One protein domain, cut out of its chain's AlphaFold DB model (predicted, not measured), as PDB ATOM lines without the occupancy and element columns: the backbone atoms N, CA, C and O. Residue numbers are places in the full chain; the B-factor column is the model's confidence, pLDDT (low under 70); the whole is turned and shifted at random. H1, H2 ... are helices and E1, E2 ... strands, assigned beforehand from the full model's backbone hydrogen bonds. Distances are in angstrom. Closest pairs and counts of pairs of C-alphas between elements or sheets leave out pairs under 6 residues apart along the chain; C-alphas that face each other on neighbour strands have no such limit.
ATOM      1  N   TYR A  22      96.951 108.352 119.834       58.84
ATOM      2  CA  TYR A  22      98.336 108.485 120.247       58.84
ATOM      3  C   TYR A  22      99.377 108.301 119.132       58.84
ATOM      4  O   TYR A  22     100.436 108.935 119.172       58.84
ATOM      5  N   ASP A  23      99.088 107.483 118.125       65.38
ATOM      6  CA  ASP A  23     100.005 107.185 117.020       65.38
ATOM      7  C   ASP A  23      99.656 107.960 115.745       65.38
ATOM      8  O   ASP A  23     100.374 107.875 114.749       65.38
ATOM      9  N   MET A  24      98.576 108.743 115.778       71.38
ATOM     10  CA  MET A  24      98.157 109.586 114.665       71.38
ATOM     11  C   MET A  24      98.975 110.879 114.596       71.38
ATOM     12  O   MET A  24      99.262 111.528 115.610       71.38
ATOM     13  N   THR A  25      99.323 111.266 113.375       77.75
ATOM     14  CA  THR A  25      99.820 112.601 113.019       77.75
ATOM     15  C   THR A  25      98.731 113.669 113.194       77.75
ATOM     16  O   THR A  25      97.552 113.342 113.302       77.75
ATOM     17  N   GLU A  26      99.100 114.958 113.203       72.81
ATOM     18  CA  GLU A  26      98.116 116.062 113.245       72.81
ATOM     19  C   GLU A  26      97.131 115.972 112.066       72.81
ATOM     20  O   GLU A  26      95.922 116.035 112.267       72.81
ATOM     21  N   HIS A  27      97.633 115.675 110.866       79.81
ATOM     22  CA  HIS A  27      96.829 115.476 109.658       79.81
ATOM     23  C   HIS A  27      95.811 114.323 109.774       79.81
ATOM     24  O   HIS A  27      94.654 114.441 109.356       79.81
ATOM     25  N   GLU A  28      96.232 113.193 110.352       75.56
ATOM     26  CA  GLU A  28      95.354 112.045 110.610       75.56
ATOM     27  C   GLU A  28      94.315 112.364 111.690       75.56
ATOM     28  O   GLU A  28      93.162 111.965 111.551       75.56
ATOM     29  N   LEU A  29      94.683 113.136 112.720       74.56
ATOM     30  CA  LEU A  29      93.749 113.587 113.754       74.56
ATOM     31  C   LEU A  29      92.680 114.526 113.201       74.56
ATOM     32  O   LEU A  29      91.512 114.358 113.533       74.56
ATOM     33  N   VAL A  30      93.054 115.481 112.343       75.75
ATOM     34  CA  VAL A  30      92.089 116.341 111.635       75.75
ATOM     35  C   VAL A  30      91.097 115.486 110.848       75.75
ATOM     36  O   VAL A  30      89.891 115.715 110.906       75.75
ATOM     37  N   SER A  31      91.597 114.466 110.147       74.88
ATOM     38  CA  SER A  31      90.752 113.564 109.361       74.88
ATOM     39  C   SER A  31      89.785 112.784 110.257       74.88
ATOM     40  O   SER A  31      88.590 112.744 109.981       74.88
ATOM     41  N   GLU A  32      90.256 112.223 111.372       72.81
ATOM     42  CA  GLU A  32      89.386 111.538 112.338       72.81
ATOM     43  C   GLU A  32      88.365 112.470 112.994       72.81
ATOM     44  O   GLU A  32      87.224 112.072 113.204       72.81
ATOM     45  N   ILE A  33      88.728 113.722 113.281       70.06
ATOM     46  CA  ILE A  33      87.785 114.724 113.792       70.06
ATOM     47  C   ILE A  33      86.657 114.948 112.781       70.06
ATOM     48  O   ILE A  33      85.488 114.917 113.160       70.06
ATOM     49  N   LEU A  34      86.988 115.119 111.500       68.38
ATOM     50  CA  LEU A  34      86.006 115.402 110.452       68.38
ATOM     51  C   LEU A  34      85.122 114.209 110.084       68.38
ATOM     52  O   LEU A  34      83.944 114.395 109.783       68.38
ATOM     53  N   PHE A  35      85.669 112.994 110.098       65.62
ATOM     54  CA  PHE A  35      84.961 111.793 109.647       65.62
ATOM     55  C   PHE A  35      84.417 110.926 110.806       65.62
ATOM     56  O   PHE A  35      83.568 110.061 110.578       65.62
ATOM     57  N   GLY A  36      84.827 111.189 112.055       62.31
ATOM     58  CA  GLY A  36      84.346 110.570 113.299       62.31
ATOM     59  C   GLY A  36      83.072 111.239 113.835       62.31
ATOM     60  O   GLY A  36      83.078 111.999 114.804       62.31
ATOM     61  N   SER A  37      81.959 110.935 113.179       53.00
ATOM     62  CA  SER A  37      80.709 111.702 113.052       53.00
ATOM     63  C   SER A  37      79.845 112.056 114.283       53.00
ATOM     64  O   SER A  37      78.763 112.599 114.086       53.00
ATOM     65  N   ALA A  38      80.259 111.843 115.538       53.12
ATOM     66  CA  ALA A  38      79.435 112.225 116.709       53.12
ATOM     67  C   ALA A  38      80.040 113.354 117.565       53.12
ATOM     68  O   ALA A  38      79.326 114.226 118.048       53.12
ATOM     69  N   ARG A  39      81.369 113.385 117.716       54.16
ATOM     70  CA  ARG A  39      82.055 114.329 118.621       54.16
ATOM     71  C   ARG A  39      82.303 115.697 117.994       54.16
ATOM     72  O   ARG A  39      82.428 116.687 118.707       54.16
ATOM     73  N   LEU A  40      82.349 115.747 116.662       55.84
ATOM     74  CA  LEU A  40      82.492 116.979 115.895       55.84
ATOM     75  C   LEU A  40      81.315 117.923 116.166       55.84
ATOM     76  O   LEU A  40      81.534 119.087 116.452       55.84
ATOM     77  N   TYR A  41      80.076 117.426 116.152       52.72
ATOM     78  CA  TYR A  41      78.895 118.271 116.343       52.72
ATOM     79  C   TYR A  41      78.838 118.905 117.742       52.72
ATOM     80  O   TYR A  41      78.563 120.095 117.863       52.72
ATOM     81  N   GLU A  42      79.169 118.152 118.795       55.22
ATOM     82  CA  GLU A  42      79.199 118.659 120.176       55.22
ATOM     83  C   GLU A  42      80.342 119.659 120.402       55.22
ATOM     84  O   GLU A  42      80.126 120.742 120.951       55.22
ATOM     85  N   PHE A  43      81.547 119.341 119.914       60.09
ATOM     86  CA  PHE A  43      82.702 120.244 119.955       60.09
ATOM     87  C   PHE A  43      82.421 121.556 119.204       60.09
ATOM     88  O   PHE A  43      82.757 122.642 119.674       60.09
ATOM     89  N   PHE A  44      81.747 121.470 118.059       61.69
ATOM     90  CA  PHE A  44      81.363 122.634 117.270       61.69
ATOM     91  C   PHE A  44      80.208 123.417 117.864       61.69
ATOM     92  O   PHE A  44      80.210 124.639 117.763       61.69
ATOM     93  N   GLY A  45      79.246 122.752 118.499       59.91
ATOM     94  CA  GLY A  45      78.197 123.417 119.260       59.91
ATOM     95  C   GLY A  45      78.799 124.340 120.316       59.91
ATOM     96  O   GLY A  45      78.401 125.500 120.389       59.91
ATOM     97  N   PHE A  46      79.815 123.872 121.046       57.03
ATOM     98  CA  PHE A  46      80.567 124.675 122.013       57.03
ATOM     99  C   PHE A  46      81.311 125.844 121.349       57.03
ATOM    100  O   PHE A  46      81.071 127.001 121.688       57.03
ATOM    101  N   VAL A  47      82.153 125.572 120.343       60.00
ATOM    102  CA  VAL A  47      82.950 126.624 119.683       60.00
ATOM    103  C   VAL A  47      82.061 127.663 118.995       60.00
ATOM    104  O   VAL A  47      82.280 128.858 119.150       60.00
ATOM    105  N   MET A  48      81.030 127.250 118.261       60.31
ATOM    106  CA  MET A  48      80.225 128.170 117.453       60.31
ATOM    107  C   MET A  48      79.171 128.924 118.269       60.31
ATOM    108  O   MET A  48      78.924 130.102 117.995       60.31
ATOM    109  N   THR A  49      78.586 128.297 119.294       61.16
ATOM    110  CA  THR A  49      77.588 128.967 120.142       61.16
ATOM    111  C   THR A  49      78.246 130.003 121.046       61.16
ATOM    112  O   THR A  49      77.750 131.128 121.115       61.16
ATOM    113  N   ASP A  50      79.386 129.678 121.663       50.38
ATOM    114  CA  ASP A  50      80.036 130.577 122.623       50.38
ATOM    115  C   ASP A  50      80.902 131.653 121.945       50.38
ATOM    116  O   ASP A  50      80.962 132.780 122.436       50.38
ATOM    117  N   VAL A  51      81.531 131.366 120.792       47.44
ATOM    118  CA  VAL A  51      82.369 132.358 120.076       47.44
ATOM    119  C   VAL A  51      81.539 133.287 119.191       47.44
ATOM    120  O   VAL A  51      81.854 134.472 119.086       47.44
ATOM    121  N   HIS A  52      80.477 132.787 118.553       50.97
ATOM    122  CA  HIS A  52      79.706 133.580 117.588       50.97
ATOM    123  C   HIS A  52      78.316 133.995 118.083       50.97
ATOM    124  O   HIS A  52      77.622 134.728 117.373       50.97
ATOM    125  N   GLY A  53      77.864 133.512 119.247       51.00
ATOM    126  CA  GLY A  53      76.478 133.691 119.700       51.00
ATOM    127  C   GLY A  53      75.452 133.003 118.789       51.00
ATOM    128  O   GLY A  53      74.250 133.244 118.900       51.00
ATOM    129  N   LEU A  54      75.917 132.169 117.855       51.81
ATOM    130  CA  LEU A  54      75.087 131.423 116.929       51.81
ATOM    131  C   LEU A  54      74.844 130.056 117.556       51.81
ATOM    132  O   LEU A  54      75.640 129.139 117.380       51.81
ATOM    133  N   LYS A  55      73.704 129.886 118.235       55.03
ATOM    134  CA  LYS A  55      73.112 128.543 118.268       55.03
ATOM    135  C   LYS A  55      73.018 128.079 116.817       55.03
ATOM    136  O   LYS A  55      72.704 128.902 115.954       55.03
ATOM    137  N   ALA A  56      73.284 126.802 116.545       55.94
ATOM    138  CA  ALA A  56      72.856 126.194 115.291       55.94
ATOM    139  C   ALA A  56      71.358 126.510 115.133       55.94
ATOM    140  O   ALA A  56      70.520 125.963 115.843       55.94
ATOM    141  N   ALA A  57      71.064 127.535 114.341       57.53
ATOM    142  CA  ALA A  57      69.745 128.113 114.198       57.53
ATOM    143  C   ALA A  57      69.123 127.504 112.952       57.53
ATOM    144  O   ALA A  57      69.839 127.206 111.992       57.53
ATOM    145  N   ASP A  58      67.806 127.342 112.956       65.69
ATOM    146  CA  ASP A  58      67.102 126.718 111.841       65.69
ATOM    147  C   ASP A  58      67.488 127.357 110.497       65.69
ATOM    148  O   ASP A  58      67.473 128.580 110.321       65.69
ATOM    149  N   GLY A  59      67.877 126.501 109.550       72.62
ATOM    150  CA  GLY A  59      68.313 126.891 108.208       72.62
ATOM    151  C   GLY A  59      69.790 127.274 108.069       72.62
ATOM    152  O   GLY A  59      70.201 127.594 106.954       72.62
ATOM    153  N   TRP A  60      70.584 127.244 109.145       76.50
ATOM    154  CA  TRP A  60      72.042 127.348 109.061       76.50
ATOM    155  C   TRP A  60      72.687 125.975 108.933       76.50
ATOM    156  O   TRP A  60      72.443 125.071 109.730       76.50
ATOM    157  N   GLU A  61      73.579 125.867 107.962       79.06
ATOM    158  CA  GLU A  61      74.413 124.701 107.715       79.06
ATOM    159  C   GLU A  61      75.888 125.127 107.736       79.06
ATOM    160  O   GLU A  61      76.222 126.310 107.606       79.06
ATOM    161  N   TYR A  62      76.791 124.170 107.939       79.56
ATOM    162  CA  TYR A  62      78.218 124.439 108.097       79.56
ATOM    163  C   TYR A  62      79.026 123.464 107.249       79.56
ATOM    164  O   TYR A  62      78.836 122.252 107.329       79.56
ATOM    165  N   VAL A  63      79.958 124.001 106.464       85.00
ATOM    166  CA  VAL A  63      80.947 123.216 105.727       85.00
ATOM    167  C   VAL A  63      82.240 123.183 106.521       85.00
ATOM    168  O   VAL A  63      82.729 124.215 106.982       85.00
ATOM    169  N   PHE A  64      82.791 121.983 106.651       83.50
ATOM    170  CA  PHE A  64      84.006 121.707 107.390       83.50
ATOM    171  C   PHE A  64      85.049 121.223 106.401       83.50
ATOM    172  O   PHE A  64      84.839 120.239 105.693       83.50
ATOM    173  N   LEU A  65      86.166 121.927 106.346       86.44
ATOM    174  CA  LEU A  65      87.278 121.611 105.469       86.44
ATOM    175  C   LEU A  65      88.498 121.390 106.351       86.44
ATOM    176  O   LEU A  65      88.789 122.218 107.208       86.44
ATOM    177  N   GLY A  66      89.194 120.276 106.166       86.88
ATOM    178  CA  GLY A  66      90.397 119.958 106.929       86.88
ATOM    179  C   GLY A  66      91.620 119.899 106.044       86.88
ATOM    180  O   GLY A  66      91.504 119.571 104.863       86.88
ATOM    181  N   ASN A  67      92.785 120.144 106.640       86.81
ATOM    182  CA  ASN A  67      94.084 119.987 105.995       86.81
ATOM    183  C   ASN A  67      94.184 120.758 104.668       86.81
ATOM    184  O   ASN A  67      94.547 120.195 103.636       86.81
ATOM    185  N   ILE A  68      93.809 122.035 104.685       89.81
ATOM    186  CA  ILE A  68      93.670 122.863 103.488       89.81
ATOM    187  C   ILE A  68      95.018 123.512 103.187       89.81
ATOM    188  O   ILE A  68      95.476 124.349 103.976       89.81
ATOM    189  N   PRO A  69      95.647 123.204 102.041       88.00
ATOM    190  CA  PRO A  69      96.856 123.895 101.638       88.00
ATOM    191  C   PRO A  69      96.576 125.388 101.501       88.00
ATOM    192  O   PRO A  69      95.668 125.803 100.780       88.00
ATOM    193  N   ARG A  70      97.378 126.232 102.151       86.44
ATOM    194  CA  ARG A  70      97.143 127.690 102.122       86.44
ATOM    195  C   ARG A  70      97.162 128.270 100.701       86.44
ATOM    196  O   ARG A  70      96.487 129.253 100.404       86.44
ATOM    197  N   THR A  71      97.931 127.641  99.813       86.88
ATOM    198  CA  THR A  71      98.047 128.012  98.399       86.88
ATOM    199  C   THR A  71      96.747 127.823  97.635       86.88
ATOM    200  O   THR A  71      96.493 128.579  96.701       86.88
ATOM    201  N   ASP A  72      95.905 126.881  98.056       87.94
ATOM    202  CA  ASP A  72      94.623 126.601  97.405       87.94
ATOM    203  C   ASP A  72      93.611 127.722  97.683       87.94
ATOM    204  O   ASP A  72      92.672 127.926  96.917       87.94
ATOM    205  N   LEU A  73      93.853 128.513  98.735       83.38
ATOM    206  CA  LEU A  73      93.114 129.736  99.052       83.38
ATOM    207  C   LEU A  73      93.787 131.007  98.501       83.38
ATOM    208  O   LEU A  73      93.368 132.116  98.822       83.38
ATOM    209  N   GLY A  74      94.851 130.870  97.702       84.94
ATOM    210  CA  GLY A  74      95.607 132.003  97.161       84.94
ATOM    211  C   GLY A  74      96.470 132.742  98.193       84.94
ATOM    212  O   GLY A  74      96.927 133.853  97.921       84.94
ATOM    213  N   LEU A  75      96.717 132.153  99.369       81.88
ATOM    214  CA  LEU A  75      97.530 132.765 100.421       81.88
ATOM    215  C   LEU A  75      99.030 132.522 100.185       81.88
ATOM    216  O   LEU A  75      99.466 131.420  99.843       81.88
ATOM    217  N   SER A  76      99.849 133.552 100.424       76.12
ATOM    218  CA  SER A  76     101.311 133.483 100.272       76.12
ATOM    219  C   SER A  76     101.955 132.531 101.283       76.12
ATOM    220  O   SER A  76     101.560 132.511 102.447       76.12
ATOM    221  N   ARG A  77     102.990 131.790 100.857       69.38
ATOM    222  CA  ARG A  77     103.853 130.944 101.712       69.38
ATOM    223  C   ARG A  77     105.045 131.686 102.328       69.38
ATOM    224  O   ARG A  77     105.703 131.148 103.212       69.38
ATOM    225  N   LEU A  78     105.372 132.885 101.848       63.56
ATOM    226  CA  LEU A  78     106.579 133.598 102.276       63.56
ATOM    227  C   LEU A  78     106.397 134.190 103.677       63.56
ATOM    228  O   LEU A  78     105.576 135.081 103.869       63.56
ATOM    229  N   GLY A  79     107.182 133.699 104.642       61.12
ATOM    230  CA  GLY A  79     107.256 134.247 106.004       61.12
ATOM    231  C   GLY A  79     106.025 134.002 106.884       61.12
ATOM    232  O   GLY A  79     105.960 134.545 107.980       61.12
ATOM    233  N   GLN A  80     105.069 133.196 106.421       64.81
ATOM    234  CA  GLN A  80     103.778 132.970 107.071       64.81
ATOM    235  C   GLN A  80     103.633 131.504 107.527       64.81
ATOM    236  O   GLN A  80     104.197 130.604 106.897       64.81
ATOM    237  N   PRO A  81     102.899 131.236 108.617       65.12
ATOM    238  CA  PRO A  81     102.812 129.904 109.208       65.12
ATOM    239  C   PRO A  81     101.849 128.977 108.464       65.12
ATOM    240  O   PRO A  81     100.740 129.398 108.190       65.12
ATOM    241  N   GLY A  82     102.252 127.717 108.249       71.50
ATOM    242  CA  GLY A  82     101.387 126.528 108.107       71.50
ATOM    243  C   GLY A  82     100.306 126.488 107.014       71.50
ATOM    244  O   GLY A  82      99.908 127.499 106.441       71.50
ATOM    245  N   ASP A  83      99.831 125.281 106.719       85.81
ATOM    246  CA  ASP A  83      98.535 125.066 106.059       85.81
ATOM    247  C   ASP A  83      97.401 125.230 107.094       85.81
ATOM    248  O   ASP A  83      97.677 125.366 108.285       85.81
ATOM    249  N   ILE A  84      96.138 125.277 106.664       89.25
ATOM    250  CA  ILE A  84      95.001 125.459 107.580       89.25
ATOM    251  C   ILE A  84      94.496 124.086 108.011       89.25
ATOM    252  O   ILE A  84      93.972 123.330 107.190       89.25
ATOM    253  N   ASP A  85      94.618 123.780 109.301       87.75
ATOM    254  CA  ASP A  85      94.201 122.484 109.838       87.75
ATOM    255  C   ASP A  85      92.689 122.279 109.716       87.75
ATOM    256  O   ASP A  85      92.250 121.221 109.269       87.75
ATOM    257  N   LEU A  86      91.883 123.287 110.059       87.06
ATOM    258  CA  LEU A  86      90.424 123.216 109.988       87.06
ATOM    259  C   LEU A  86      89.813 124.579 109.634       87.06
ATOM    260  O   LEU A  86      90.094 125.582 110.280       87.06
ATOM    261  N   LEU A  87      88.944 124.614 108.625       88.00
ATOM    262  CA  LEU A  87      88.152 125.781 108.235       88.00
ATOM    263  C   LEU A  87      86.667 125.446 108.294       88.00
ATOM    264  O   LEU A  87      86.209 124.433 107.765       88.00
ATOM    265  N   ILE A  88      85.921 126.348 108.911       86.12
ATOM    266  CA  ILE A  88      84.499 126.212 109.181       86.12
ATOM    267  C   ILE A  88      83.804 127.344 108.448       86.12
ATOM    268  O   ILE A  88      84.049 128.513 108.746       86.12
ATOM    269  N   ILE A  89      82.946 127.017 107.483       87.38
ATOM    270  CA  ILE A  89      82.248 128.012 106.674       87.38
ATOM    271  C   ILE A  89      80.741 127.842 106.855       87.38
ATOM    272  O   ILE A  89      80.175 126.862 106.366       87.38
ATOM    273  N   PRO A  90      80.064 128.795 107.511       84.44
ATOM    274  CA  PRO A  90      78.616 128.765 107.600       84.44
ATOM    275  C   PRO A  90      77.972 129.135 106.260       84.44
ATOM    276  O   PRO A  90      78.439 130.033 105.547       84.44
ATOM    277  N   HIS A  91      76.851 128.495 105.950       84.56
ATOM    278  CA  HIS A  91      75.979 128.869 104.847       84.56
ATOM    279  C   HIS A  91      74.504 128.820 105.242       84.56
ATOM    280  O   HIS A  91      74.103 128.139 106.183       84.56
ATOM    281  N   GLN A  92      73.703 129.592 104.515       86.19
ATOM    282  CA  GLN A  92      72.253 129.611 104.644       86.19
ATOM    283  C   GLN A  92      71.655 129.516 103.242       86.19
ATOM    284  O   GLN A  92      71.865 130.398 102.400       86.19
ATOM    285  N   GLY A  93      70.955 128.414 102.964       85.38
ATOM    286  CA  GLY A  93      70.570 128.057 101.599       85.38
ATOM    287  C   GLY A  93      71.797 128.023 100.678       85.38
ATOM    288  O   GLY A  93      72.811 127.411 101.005       85.38
ATOM    289  N   ASN A  94      71.744 128.757  99.562       87.19
ATOM    290  CA  ASN A  94      72.819 128.790  98.556       87.19
ATOM    291  C   ASN A  94      73.889 129.872  98.803       87.19
ATOM    292  O   ASN A  94      74.635 130.218  97.884       87.19
ATOM    293  N   LYS A  95      73.952 130.465 100.003       90.50
ATOM    294  CA  LYS A  95      74.867 131.573 100.306       90.50
ATOM    295  C   LYS A  95      75.858 131.217 101.407       90.50
ATOM    296  O   LYS A  95      75.472 131.032 102.558       90.50
ATOM    297  N   PHE A  96      77.144 131.238 101.066       89.62
ATOM    298  CA  PHE A  96      78.236 131.171 102.036       89.62
ATOM    299  C   PHE A  96      78.455 132.517 102.734       89.62
ATOM    300  O   PHE A  96      78.426 133.581 102.109       89.62
ATOM    301  N   HIS A  97      78.724 132.467 104.036       86.38
ATOM    302  CA  HIS A  97      78.978 133.634 104.874       86.38
ATOM    303  C   HIS A  97      80.444 133.668 105.326       86.38
ATOM    304  O   HIS A  97      80.751 133.446 106.493       86.38
ATOM    305  N   LEU A  98      81.357 133.995 104.406       88.56
ATOM    306  CA  LEU A  98      82.808 133.998 104.667       88.56
ATOM    307  C   LEU A  98      83.236 134.938 105.808       88.56
ATOM    308  O   LEU A  98      84.146 134.612 106.556       88.56
ATOM    309  N   GLY A  99      82.532 136.057 106.015       86.06
ATOM    310  CA  GLY A  99      82.764 136.960 107.156       86.06
ATOM    311  C   GLY A  99      82.434 136.355 108.530       86.06
ATOM    312  O   GLY A  99      82.642 136.998 109.553       86.06
ATOM    313  N   LYS A 100      81.896 135.132 108.555       82.44
ATOM    314  CA  LYS A 100      81.625 134.332 109.753       82.44
ATOM    315  C   LYS A 100      82.439 133.032 109.778       82.44
ATOM    316  O   LYS A 100      82.158 132.173 110.607       82.44
ATOM    317  N   ALA A 101      83.388 132.859 108.858       86.44
ATOM    318  CA  ALA A 101      84.205 131.658 108.812       86.44
ATOM    319  C   ALA A 101      85.193 131.616 109.985       86.44
ATOM    320  O   ALA A 101      85.731 132.649 110.385       86.44
ATOM    321  N   ALA A 102      85.453 130.420 110.502       85.94
ATOM    322  CA  ALA A 102      86.425 130.204 111.563       85.94
ATOM    323  C   ALA A 102      87.556 129.302 111.066       85.94
ATOM    324  O   ALA A 102      87.296 128.215 110.551       85.94
ATOM    325  N   ALA A 103      88.798 129.758 111.215       88.88
ATOM    326  CA  ALA A 103      89.993 128.970 110.944       88.88
ATOM    327  C   ALA A 103      90.597 128.499 112.271       88.88
ATOM    328  O   ALA A 103      90.858 129.297 113.167       88.88
ATOM    329  N   ILE A 104      90.795 127.198 112.418       86.25
ATOM    330  CA  ILE A 104      91.234 126.575 113.659       86.25
ATOM    331  C   ILE A 104      92.565 125.880 113.402       86.25
ATOM    332  O   ILE A 104      92.658 125.012 112.538       86.25
ATOM    333  N   GLU A 105      93.575 126.250 114.183       88.56
ATOM    334  CA  GLU A 105      94.841 125.527 114.265       88.56
ATOM    335  C   GLU A 105      94.684 124.366 115.247       88.56
ATOM    336  O   GLU A 105      94.249 124.564 116.382       88.56
ATOM    337  N   ILE A 106      95.079 123.159 114.855       83.12
ATOM    338  CA  ILE A 106      95.017 121.977 115.708       83.12
ATOM    339  C   ILE A 106      96.433 121.637 116.168       83.12
ATOM    340  O   ILE A 106      97.379 121.525 115.390       83.12
ATOM    341  N   LYS A 107      96.608 121.472 117.479       82.31
ATOM    342  CA  LYS A 107      97.901 121.114 118.068       82.31
ATOM    343  C   LYS A 107      97.760 119.879 118.924       82.31
ATOM    344  O   LYS A 107      97.038 119.871 119.924       82.31
ATOM    345  N   ARG A 108      98.497 118.833 118.552       75.38
ATOM    346  CA  ARG A 108      98.544 117.600 119.334       75.38
ATOM    347  C   ARG A 108      99.556 117.725 120.462       75.38
ATOM    348  O   ARG A 108     100.756 117.875 120.237       75.38
ATOM    349  N   LEU A 109      99.083 117.546 121.686       72.75
ATOM    350  CA  LEU A 109      99.908 117.516 122.883       72.75
ATOM    351  C   LEU A 109     100.004 116.080 123.379       72.75
ATOM    352  O   LEU A 109      99.100 115.574 124.034       72.75
ATOM    353  N   SER A 110     101.112 115.417 123.051       64.50
ATOM    354  CA  SER A 110     101.425 114.090 123.585       64.50
ATOM    355  C   SER A 110     102.297 114.242 124.828       64.50
ATOM    356  O   SER A 110     103.497 114.521 124.739       64.50
ATOM    357  N   LEU A 111     101.681 114.080 125.995       63.22
ATOM    358  CA  LEU A 111     102.366 114.117 127.283       63.22
ATOM    359  C   LEU A 111     102.834 112.696 127.631       63.22
ATOM    360  O   LEU A 111     102.159 111.945 128.331       63.22
ATOM    361  N   LYS A 112     103.999 112.313 127.092       59.31
ATOM    362  CA  LYS A 112     104.678 111.048 127.423       59.31
ATOM    363  C   LYS A 112     105.593 111.245 128.628       59.31
ATOM    364  O   LYS A 112     106.347 112.223 128.669       59.31
ATOM    365  N   ALA A 113     105.594 110.298 129.565       55.06
ATOM    366  CA  ALA A 113     106.605 110.261 130.618       55.06
ATOM    367  C   ALA A 113     108.016 110.223 129.984       55.06
ATOM    368  O   ALA A 113     108.209 109.516 128.991       55.06
ATOM    369  N   PRO A 114     109.007 110.989 130.487       52.62
ATOM    370  CA  PRO A 114     108.994 111.856 131.672       52.62
ATOM    371  C   PRO A 114     108.785 113.358 131.352       52.62
ATOM    372  O   PRO A 114     109.141 114.218 132.150       52.62
ATOM    373  N   ARG A 115     108.265 113.715 130.169       56.38
ATOM    374  CA  ARG A 115     108.218 115.102 129.651       56.38
ATOM    375  C   ARG A 115     106.891 115.823 129.929       56.38
ATOM    376  O   ARG A 115     106.410 116.573 129.080       56.38
ATOM    377  N   TRP A 116     106.301 115.611 131.104       57.69
ATOM    378  CA  TRP A 116     105.012 116.210 131.500       57.69
ATOM    379  C   TRP A 116     105.060 117.725 131.761       57.69
ATOM    380  O   TRP A 116     104.034 118.357 131.961       57.69
ATOM    381  N   ASN A 117     106.248 118.321 131.736       54.56
ATOM    382  CA  ASN A 117     106.535 119.708 132.097       54.56
ATOM    383  C   ASN A 117     106.690 120.663 130.896       54.56
ATOM    384  O   ASN A 117     107.183 121.780 131.058       54.56
ATOM    385  N   LYS A 118     106.290 120.264 129.681       55.66
ATOM    386  CA  LYS A 118     106.237 121.206 128.552       55.66
ATOM    387  C   LYS A 118     105.042 122.147 128.725       55.66
ATOM    388  O   LYS A 118     103.908 121.704 128.595       55.66
ATOM    389  N   SER A 119     105.307 123.435 128.974       54.69
ATOM    390  CA  SER A 119     104.276 124.484 128.923       54.69
ATOM    391  C   SER A 119     103.630 124.502 127.536       54.69
ATOM    392  O   SER A 119     104.311 124.505 126.505       54.69
ATOM    393  N   THR A 120     102.303 124.467 127.537       58.50
ATOM    394  CA  THR A 120     101.447 124.393 126.351       58.50
ATOM    395  C   THR A 120     100.973 125.769 125.892       58.50
ATOM    396  O   THR A 120     100.477 125.906 124.778       58.50
ATOM    397  N   ASP A 121     101.201 126.796 126.711       54.75
ATOM    398  CA  ASP A 121     100.589 128.126 126.602       54.75
ATOM    399  C   ASP A 121     100.994 128.890 125.339       54.75
ATOM    400  O   ASP A 121     100.352 129.865 124.974       54.75
ATOM    401  N   ARG A 122     102.074 128.470 124.667       60.59
ATOM    402  CA  ARG A 122     102.575 129.100 123.434       60.59
ATOM    403  C   ARG A 122     102.436 128.231 122.186       60.59
ATOM    404  O   ARG A 122     102.833 128.658 121.104       60.59
ATOM    405  N   LEU A 123     101.907 127.014 122.309       73.25
ATOM    406  CA  LEU A 123     101.821 126.080 121.188       73.25
ATOM    407  C   LEU A 123     100.649 126.451 120.277       73.25
ATOM    408  O   LEU A 123      99.504 126.458 120.713       73.25
ATOM    409  N   GLY A 124     100.950 126.749 119.011       76.38
ATOM    410  CA  GLY A 124      99.958 127.143 118.005       76.38
ATOM    411  C   GLY A 124      99.725 128.652 117.882       76.38
ATOM    412  O   GLY A 124      99.078 129.071 116.931       76.38
ATOM    413  N   ILE A 125     100.272 129.488 118.782       84.19
ATOM    414  CA  ILE A 125     100.038 130.949 118.757       84.19
ATOM    415  C   ILE A 125     100.573 131.590 117.478       84.19
ATOM    416  O   ILE A 125      99.881 132.394 116.862       84.19
ATOM    417  N   THR A 126     101.795 131.248 117.061       85.94
ATOM    418  CA  THR A 126     102.369 131.808 115.830       85.94
ATOM    419  C   THR A 126     101.504 131.459 114.623       85.94
ATOM    420  O   THR A 126     101.265 132.322 113.787       85.94
ATOM    421  N   GLN A 127     101.010 130.221 114.556       86.06
ATOM    422  CA  GLN A 127     100.147 129.748 113.480       86.06
ATOM    423  C   GLN A 127      98.799 130.465 113.470       86.06
ATOM    424  O   GLN A 127      98.430 131.042 112.450       86.06
ATOM    425  N   ALA A 128      98.134 130.546 114.622       86.94
ATOM    426  CA  ALA A 128      96.895 131.298 114.775       86.94
ATOM    427  C   ALA A 128      97.057 132.782 114.397       86.94
ATOM    428  O   ALA A 128      96.240 133.330 113.662       86.94
ATOM    429  N   ASN A 129      98.144 133.433 114.815       87.75
ATOM    430  CA  ASN A 129      98.403 134.820 114.433       87.75
ATOM    431  C   ASN A 129      98.553 134.984 112.917       87.75
ATOM    432  O   ASN A 129      98.023 135.939 112.360       87.75
ATOM    433  N   GLY A 130      99.194 134.040 112.225       87.50
ATOM    434  CA  GLY A 130      99.258 134.097 110.765       87.50
ATOM    435  C   GLY A 130      97.910 133.877 110.077       87.50
ATOM    436  O   GLY A 130      97.678 134.442 109.014       87.50
ATOM    437  N   LEU A 131      96.989 133.117 110.678       88.62
ATOM    438  CA  LEU A 131      95.609 133.027 110.184       88.62
ATOM    439  C   LEU A 131      94.869 134.365 110.360       88.62
ATOM    440  O   LEU A 131      94.156 134.799 109.456       88.62
ATOM    441  N   LEU A 132      95.078 135.061 111.481       88.50
ATOM    442  CA  LEU A 132      94.521 136.404 111.687       88.50
ATOM    443  C   LEU A 132      95.091 137.404 110.673       88.50
ATOM    444  O   LEU A 132      94.337 138.152 110.053       88.50
ATOM    445  N   GLU A 133      96.406 137.384 110.447       88.19
ATOM    446  CA  GLU A 133      97.074 138.219 109.441       88.19
ATOM    447  C   GLU A 133      96.617 137.901 108.009       88.19
ATOM    448  O   GLU A 133      96.542 138.801 107.172       88.19
ATOM    449  N   ALA A 134      96.257 136.645 107.731       86.12
ATOM    450  CA  ALA A 134      95.665 136.226 106.463       86.12
ATOM    451  C   ALA A 134      94.212 136.710 106.271       86.12
ATOM    452  O   ALA A 134      93.660 136.553 105.182       86.12
ATOM    453  N   GLY A 135      93.602 137.319 107.294       88.56
ATOM    454  CA  GLY A 135      92.282 137.944 107.217       88.56
ATOM    455  C   GLY A 135      91.117 137.043 107.623       88.56
ATOM    456  O   GLY A 135      89.967 137.390 107.343       88.56
ATOM    457  N   PHE A 136      91.371 135.903 108.277       89.00
ATOM    458  CA  PHE A 136      90.284 135.089 108.822       89.00
ATOM    459  C   PHE A 136      89.590 135.830 109.976       89.00
ATOM    460  O   PHE A 136      90.265 136.285 110.901       89.00
ATOM    461  N   PRO A 137      88.249 135.958 109.950       86.38
ATOM    462  CA  PRO A 137      87.536 136.797 110.911       86.38
ATOM    463  C   PRO A 137      87.494 136.184 112.314       86.38
ATOM    464  O   PRO A 137      87.418 136.916 113.297       86.38
ATOM    465  N   TYR A 138      87.571 134.856 112.405       86.31
ATOM    466  CA  TYR A 138      87.642 134.128 113.664       86.31
ATOM    467  C   TYR A 138      88.755 133.097 113.573       86.31
ATOM    468  O   TYR A 138      88.808 132.312 112.622       86.31
ATOM    469  N   VAL A 139      89.642 133.109 114.565       87.00
ATOM    470  CA  VAL A 139      90.753 132.168 114.647       87.00
ATOM    471  C   VAL A 139      90.784 131.520 116.018       87.00
ATOM    472  O   VAL A 139      90.696 132.206 117.036       87.00
ATOM    473  N   GLY A 140      90.917 130.199 116.034       85.25
ATOM    474  CA  GLY A 140      91.012 129.406 117.252       85.25
ATOM    475  C   GLY A 140      92.229 128.490 117.258       85.25
ATOM    476  O   GLY A 140      92.800 128.175 116.216       85.25
ATOM    477  N   ILE A 141      92.602 128.042 118.453       85.31
ATOM    478  CA  ILE A 141      93.569 126.964 118.652       85.31
ATOM    479  C   ILE A 141      92.842 125.835 119.372       85.31
ATOM    480  O   ILE A 141      92.273 126.043 120.442       85.31
ATOM    481  N   LEU A 142      92.880 124.639 118.797       80.44
ATOM    482  CA  LEU A 142      92.392 123.416 119.410       80.44
ATOM    483  C   LEU A 142      93.577 122.584 119.900       80.44
ATOM    484  O   LEU A 142      94.298 121.961 119.118       80.44
ATOM    485  N   HIS A 143      93.759 122.538 121.216       79.62
ATOM    486  CA  HIS A 143      94.727 121.648 121.850       79.62
ATOM    487  C   HIS A 143      94.113 120.269 122.091       79.62
ATOM    488  O   HIS A 143      93.241 120.099 122.938       79.62
ATOM    489  N   LEU A 144      94.616 119.260 121.382       72.69
ATOM    490  CA  LEU A 144      94.264 117.862 121.617       72.69
ATOM    491  C   LEU A 144      95.266 117.262 122.597       72.69
ATOM    492  O   LEU A 144      96.378 116.884 122.217       72.69
ATOM    493  N   ILE A 145      94.879 117.197 123.868       71.94
ATOM    494  CA  ILE A 145      95.717 116.628 124.923       71.94
ATOM    495  C   ILE A 145      95.515 115.117 124.951       71.94
ATOM    496  O   ILE A 145      94.470 114.616 125.356       71.94
ATOM    497  N   VAL A 146      96.549 114.390 124.535       66.94
ATOM    498  CA  VAL A 146      96.626 112.934 124.644       66.94
ATOM    499  C   VAL A 146      97.673 112.620 125.704       66.94
ATOM    500  O   VAL A 146      98.880 112.743 125.471       66.94
ATOM    501  N   HIS A 147      97.210 112.261 126.897       61.44
ATOM    502  CA  HIS A 147      98.080 111.866 127.998       61.44
ATOM    503  C   HIS A 147      98.180 110.340 128.061       61.44
ATOM    504  O   HIS A 147      97.217 109.632 127.770       61.44
ATOM    505  N   ASP A 148      99.353 109.840 128.445       58.81
ATOM    506  CA  ASP A 148      99.502 108.443 128.865       58.81
ATOM    507  C   ASP A 148      98.775 108.206 130.206       58.81
ATOM    508  O   ASP A 148      98.257 109.144 130.810       58.81
ATOM    509  N   ARG A 149      98.739 106.994 130.759       57.53
ATOM    510  CA  ARG A 149      98.304 106.868 132.161       57.53
ATOM    511  C   ARG A 149      99.313 107.613 133.052       57.53
ATOM    512  O   ARG A 149     100.503 107.309 133.041       57.53
ATOM    513  N   GLY A 150      98.851 108.633 133.783       59.47
ATOM    514  CA  GLY A 150      99.667 109.319 134.791       59.47
ATOM    515  C   GLY A 150     100.069 108.352 135.912       59.47
ATOM    516  O   GLY A 150      99.378 107.349 136.110       59.47
ATOM    517  N   PRO A 151     101.154 108.625 136.651       63.72
ATOM    518  CA  PRO A 151     101.632 107.717 137.680       63.72
ATOM    519  C   PRO A 151     100.578 107.651 138.788       63.72
ATOM    520  O   PRO A 151      99.988 108.677 139.144       63.72
ATOM    521  N   ASP A 152     100.311 106.447 139.292       68.12
ATOM    522  CA  ASP A 152      99.185 106.194 140.203       68.12
ATOM    523  C   ASP A 152      99.271 107.053 141.488       68.12
ATOM    524  O   ASP A 152      98.252 107.432 142.056       68.12
TER     525      ASP A 152
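Overview. This is residues 22 to 152 of the 178 residues of an uncharacterized protein of Sphingomonas sp. ERG5 (UniProt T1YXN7). Picture two strand pairs, E1 with E2 and E3 with E4, that overlap over only part of their length and point away from each other, making one long, twisted sheet. H1 and H2 cover one face and H4 the other, so the whole has three layers, helices on both faces of a sheet; H3 is off the sheet, by the start of E2. The printed part has 131 residues, in the order H1, H2, E1, H3, E2, E3, H4, E4; the sheet's order is E1, E2, E3, E4, mixed, and the class is mixed, helices and strands. It is compact, with a radius of gyration of the C-alphas of 16.0 A and spans of 53 by 37 by 24 A.

Arrangement. Start at H1, residues 26 to 35. It is on the sheet of E1, residues 60 to 68, E2, residues 84 to 92, E3, residues 102 to 111, and E4, residues 138 to 147, at a height over the sheet of 6.7 A. Its closest C-alpha pair with E1 is Val 30 and Gly 66, 6.2 A. H2, residues 39 to 52, is on the sheet at a height of 8.8 A; with residues 39 to 40 it only just touches H1, only at the corner, with 3 pairs of C-alphas within 8 A, the closest those of Ile 33 and Leu 40, 6.1 A. E1 and E2 are antiparallel, N 63 to O 89 being 2.9 A. H3, residues 70 to 73, is not on the sheet; its closest C-alpha pair with E2 is Arg 70 and Ile 84, 6.3 A. E2 and E3 form a hairpin, antiparallel, with N 88 and O 102 at 2.8 A. E3, H4, residues 125 to 133, and E4 form a strand-helix-strand unit, two parallel neighbour strands with a helix between, its crossover right-handed; N 105 and O 140 are 2.9 A apart. H4 runs along the strands, at 7 degrees to E3 on the local plane, and the C-alphas of Ala 128 and Val 139, the closest of H4 and E4, are 6.2 A apart. H1 and H4 are on opposite faces. In H1, H2 and H4 every O i to N i+4 pair is within hydrogen-bond range; H3 is too short for one.

Along the chain. Find C-alpha 26 at (98.116, 116.062, 113.245), where H1 begins; H2 is 19.4 A long. E1 is 22.8 A and E2 23.3 A, E2 beginning at C-alpha 84, (95.001, 125.459, 107.580). E3 is 27.6 A and E4 28.5 A, ending at C-alpha 147, (98.080, 111.866, 127.998).

Size, cuts and confidence. The two C-alphas farthest apart are those of Asn 94 and Asp 152, 54.2 A. The printed part has no cut. The link from E3 to H4, residues 112 to 124, is long. Mean pLDDT of the printed part is 73.4; 52 residues are under 70, among them 34 to 58 and 110 to 122.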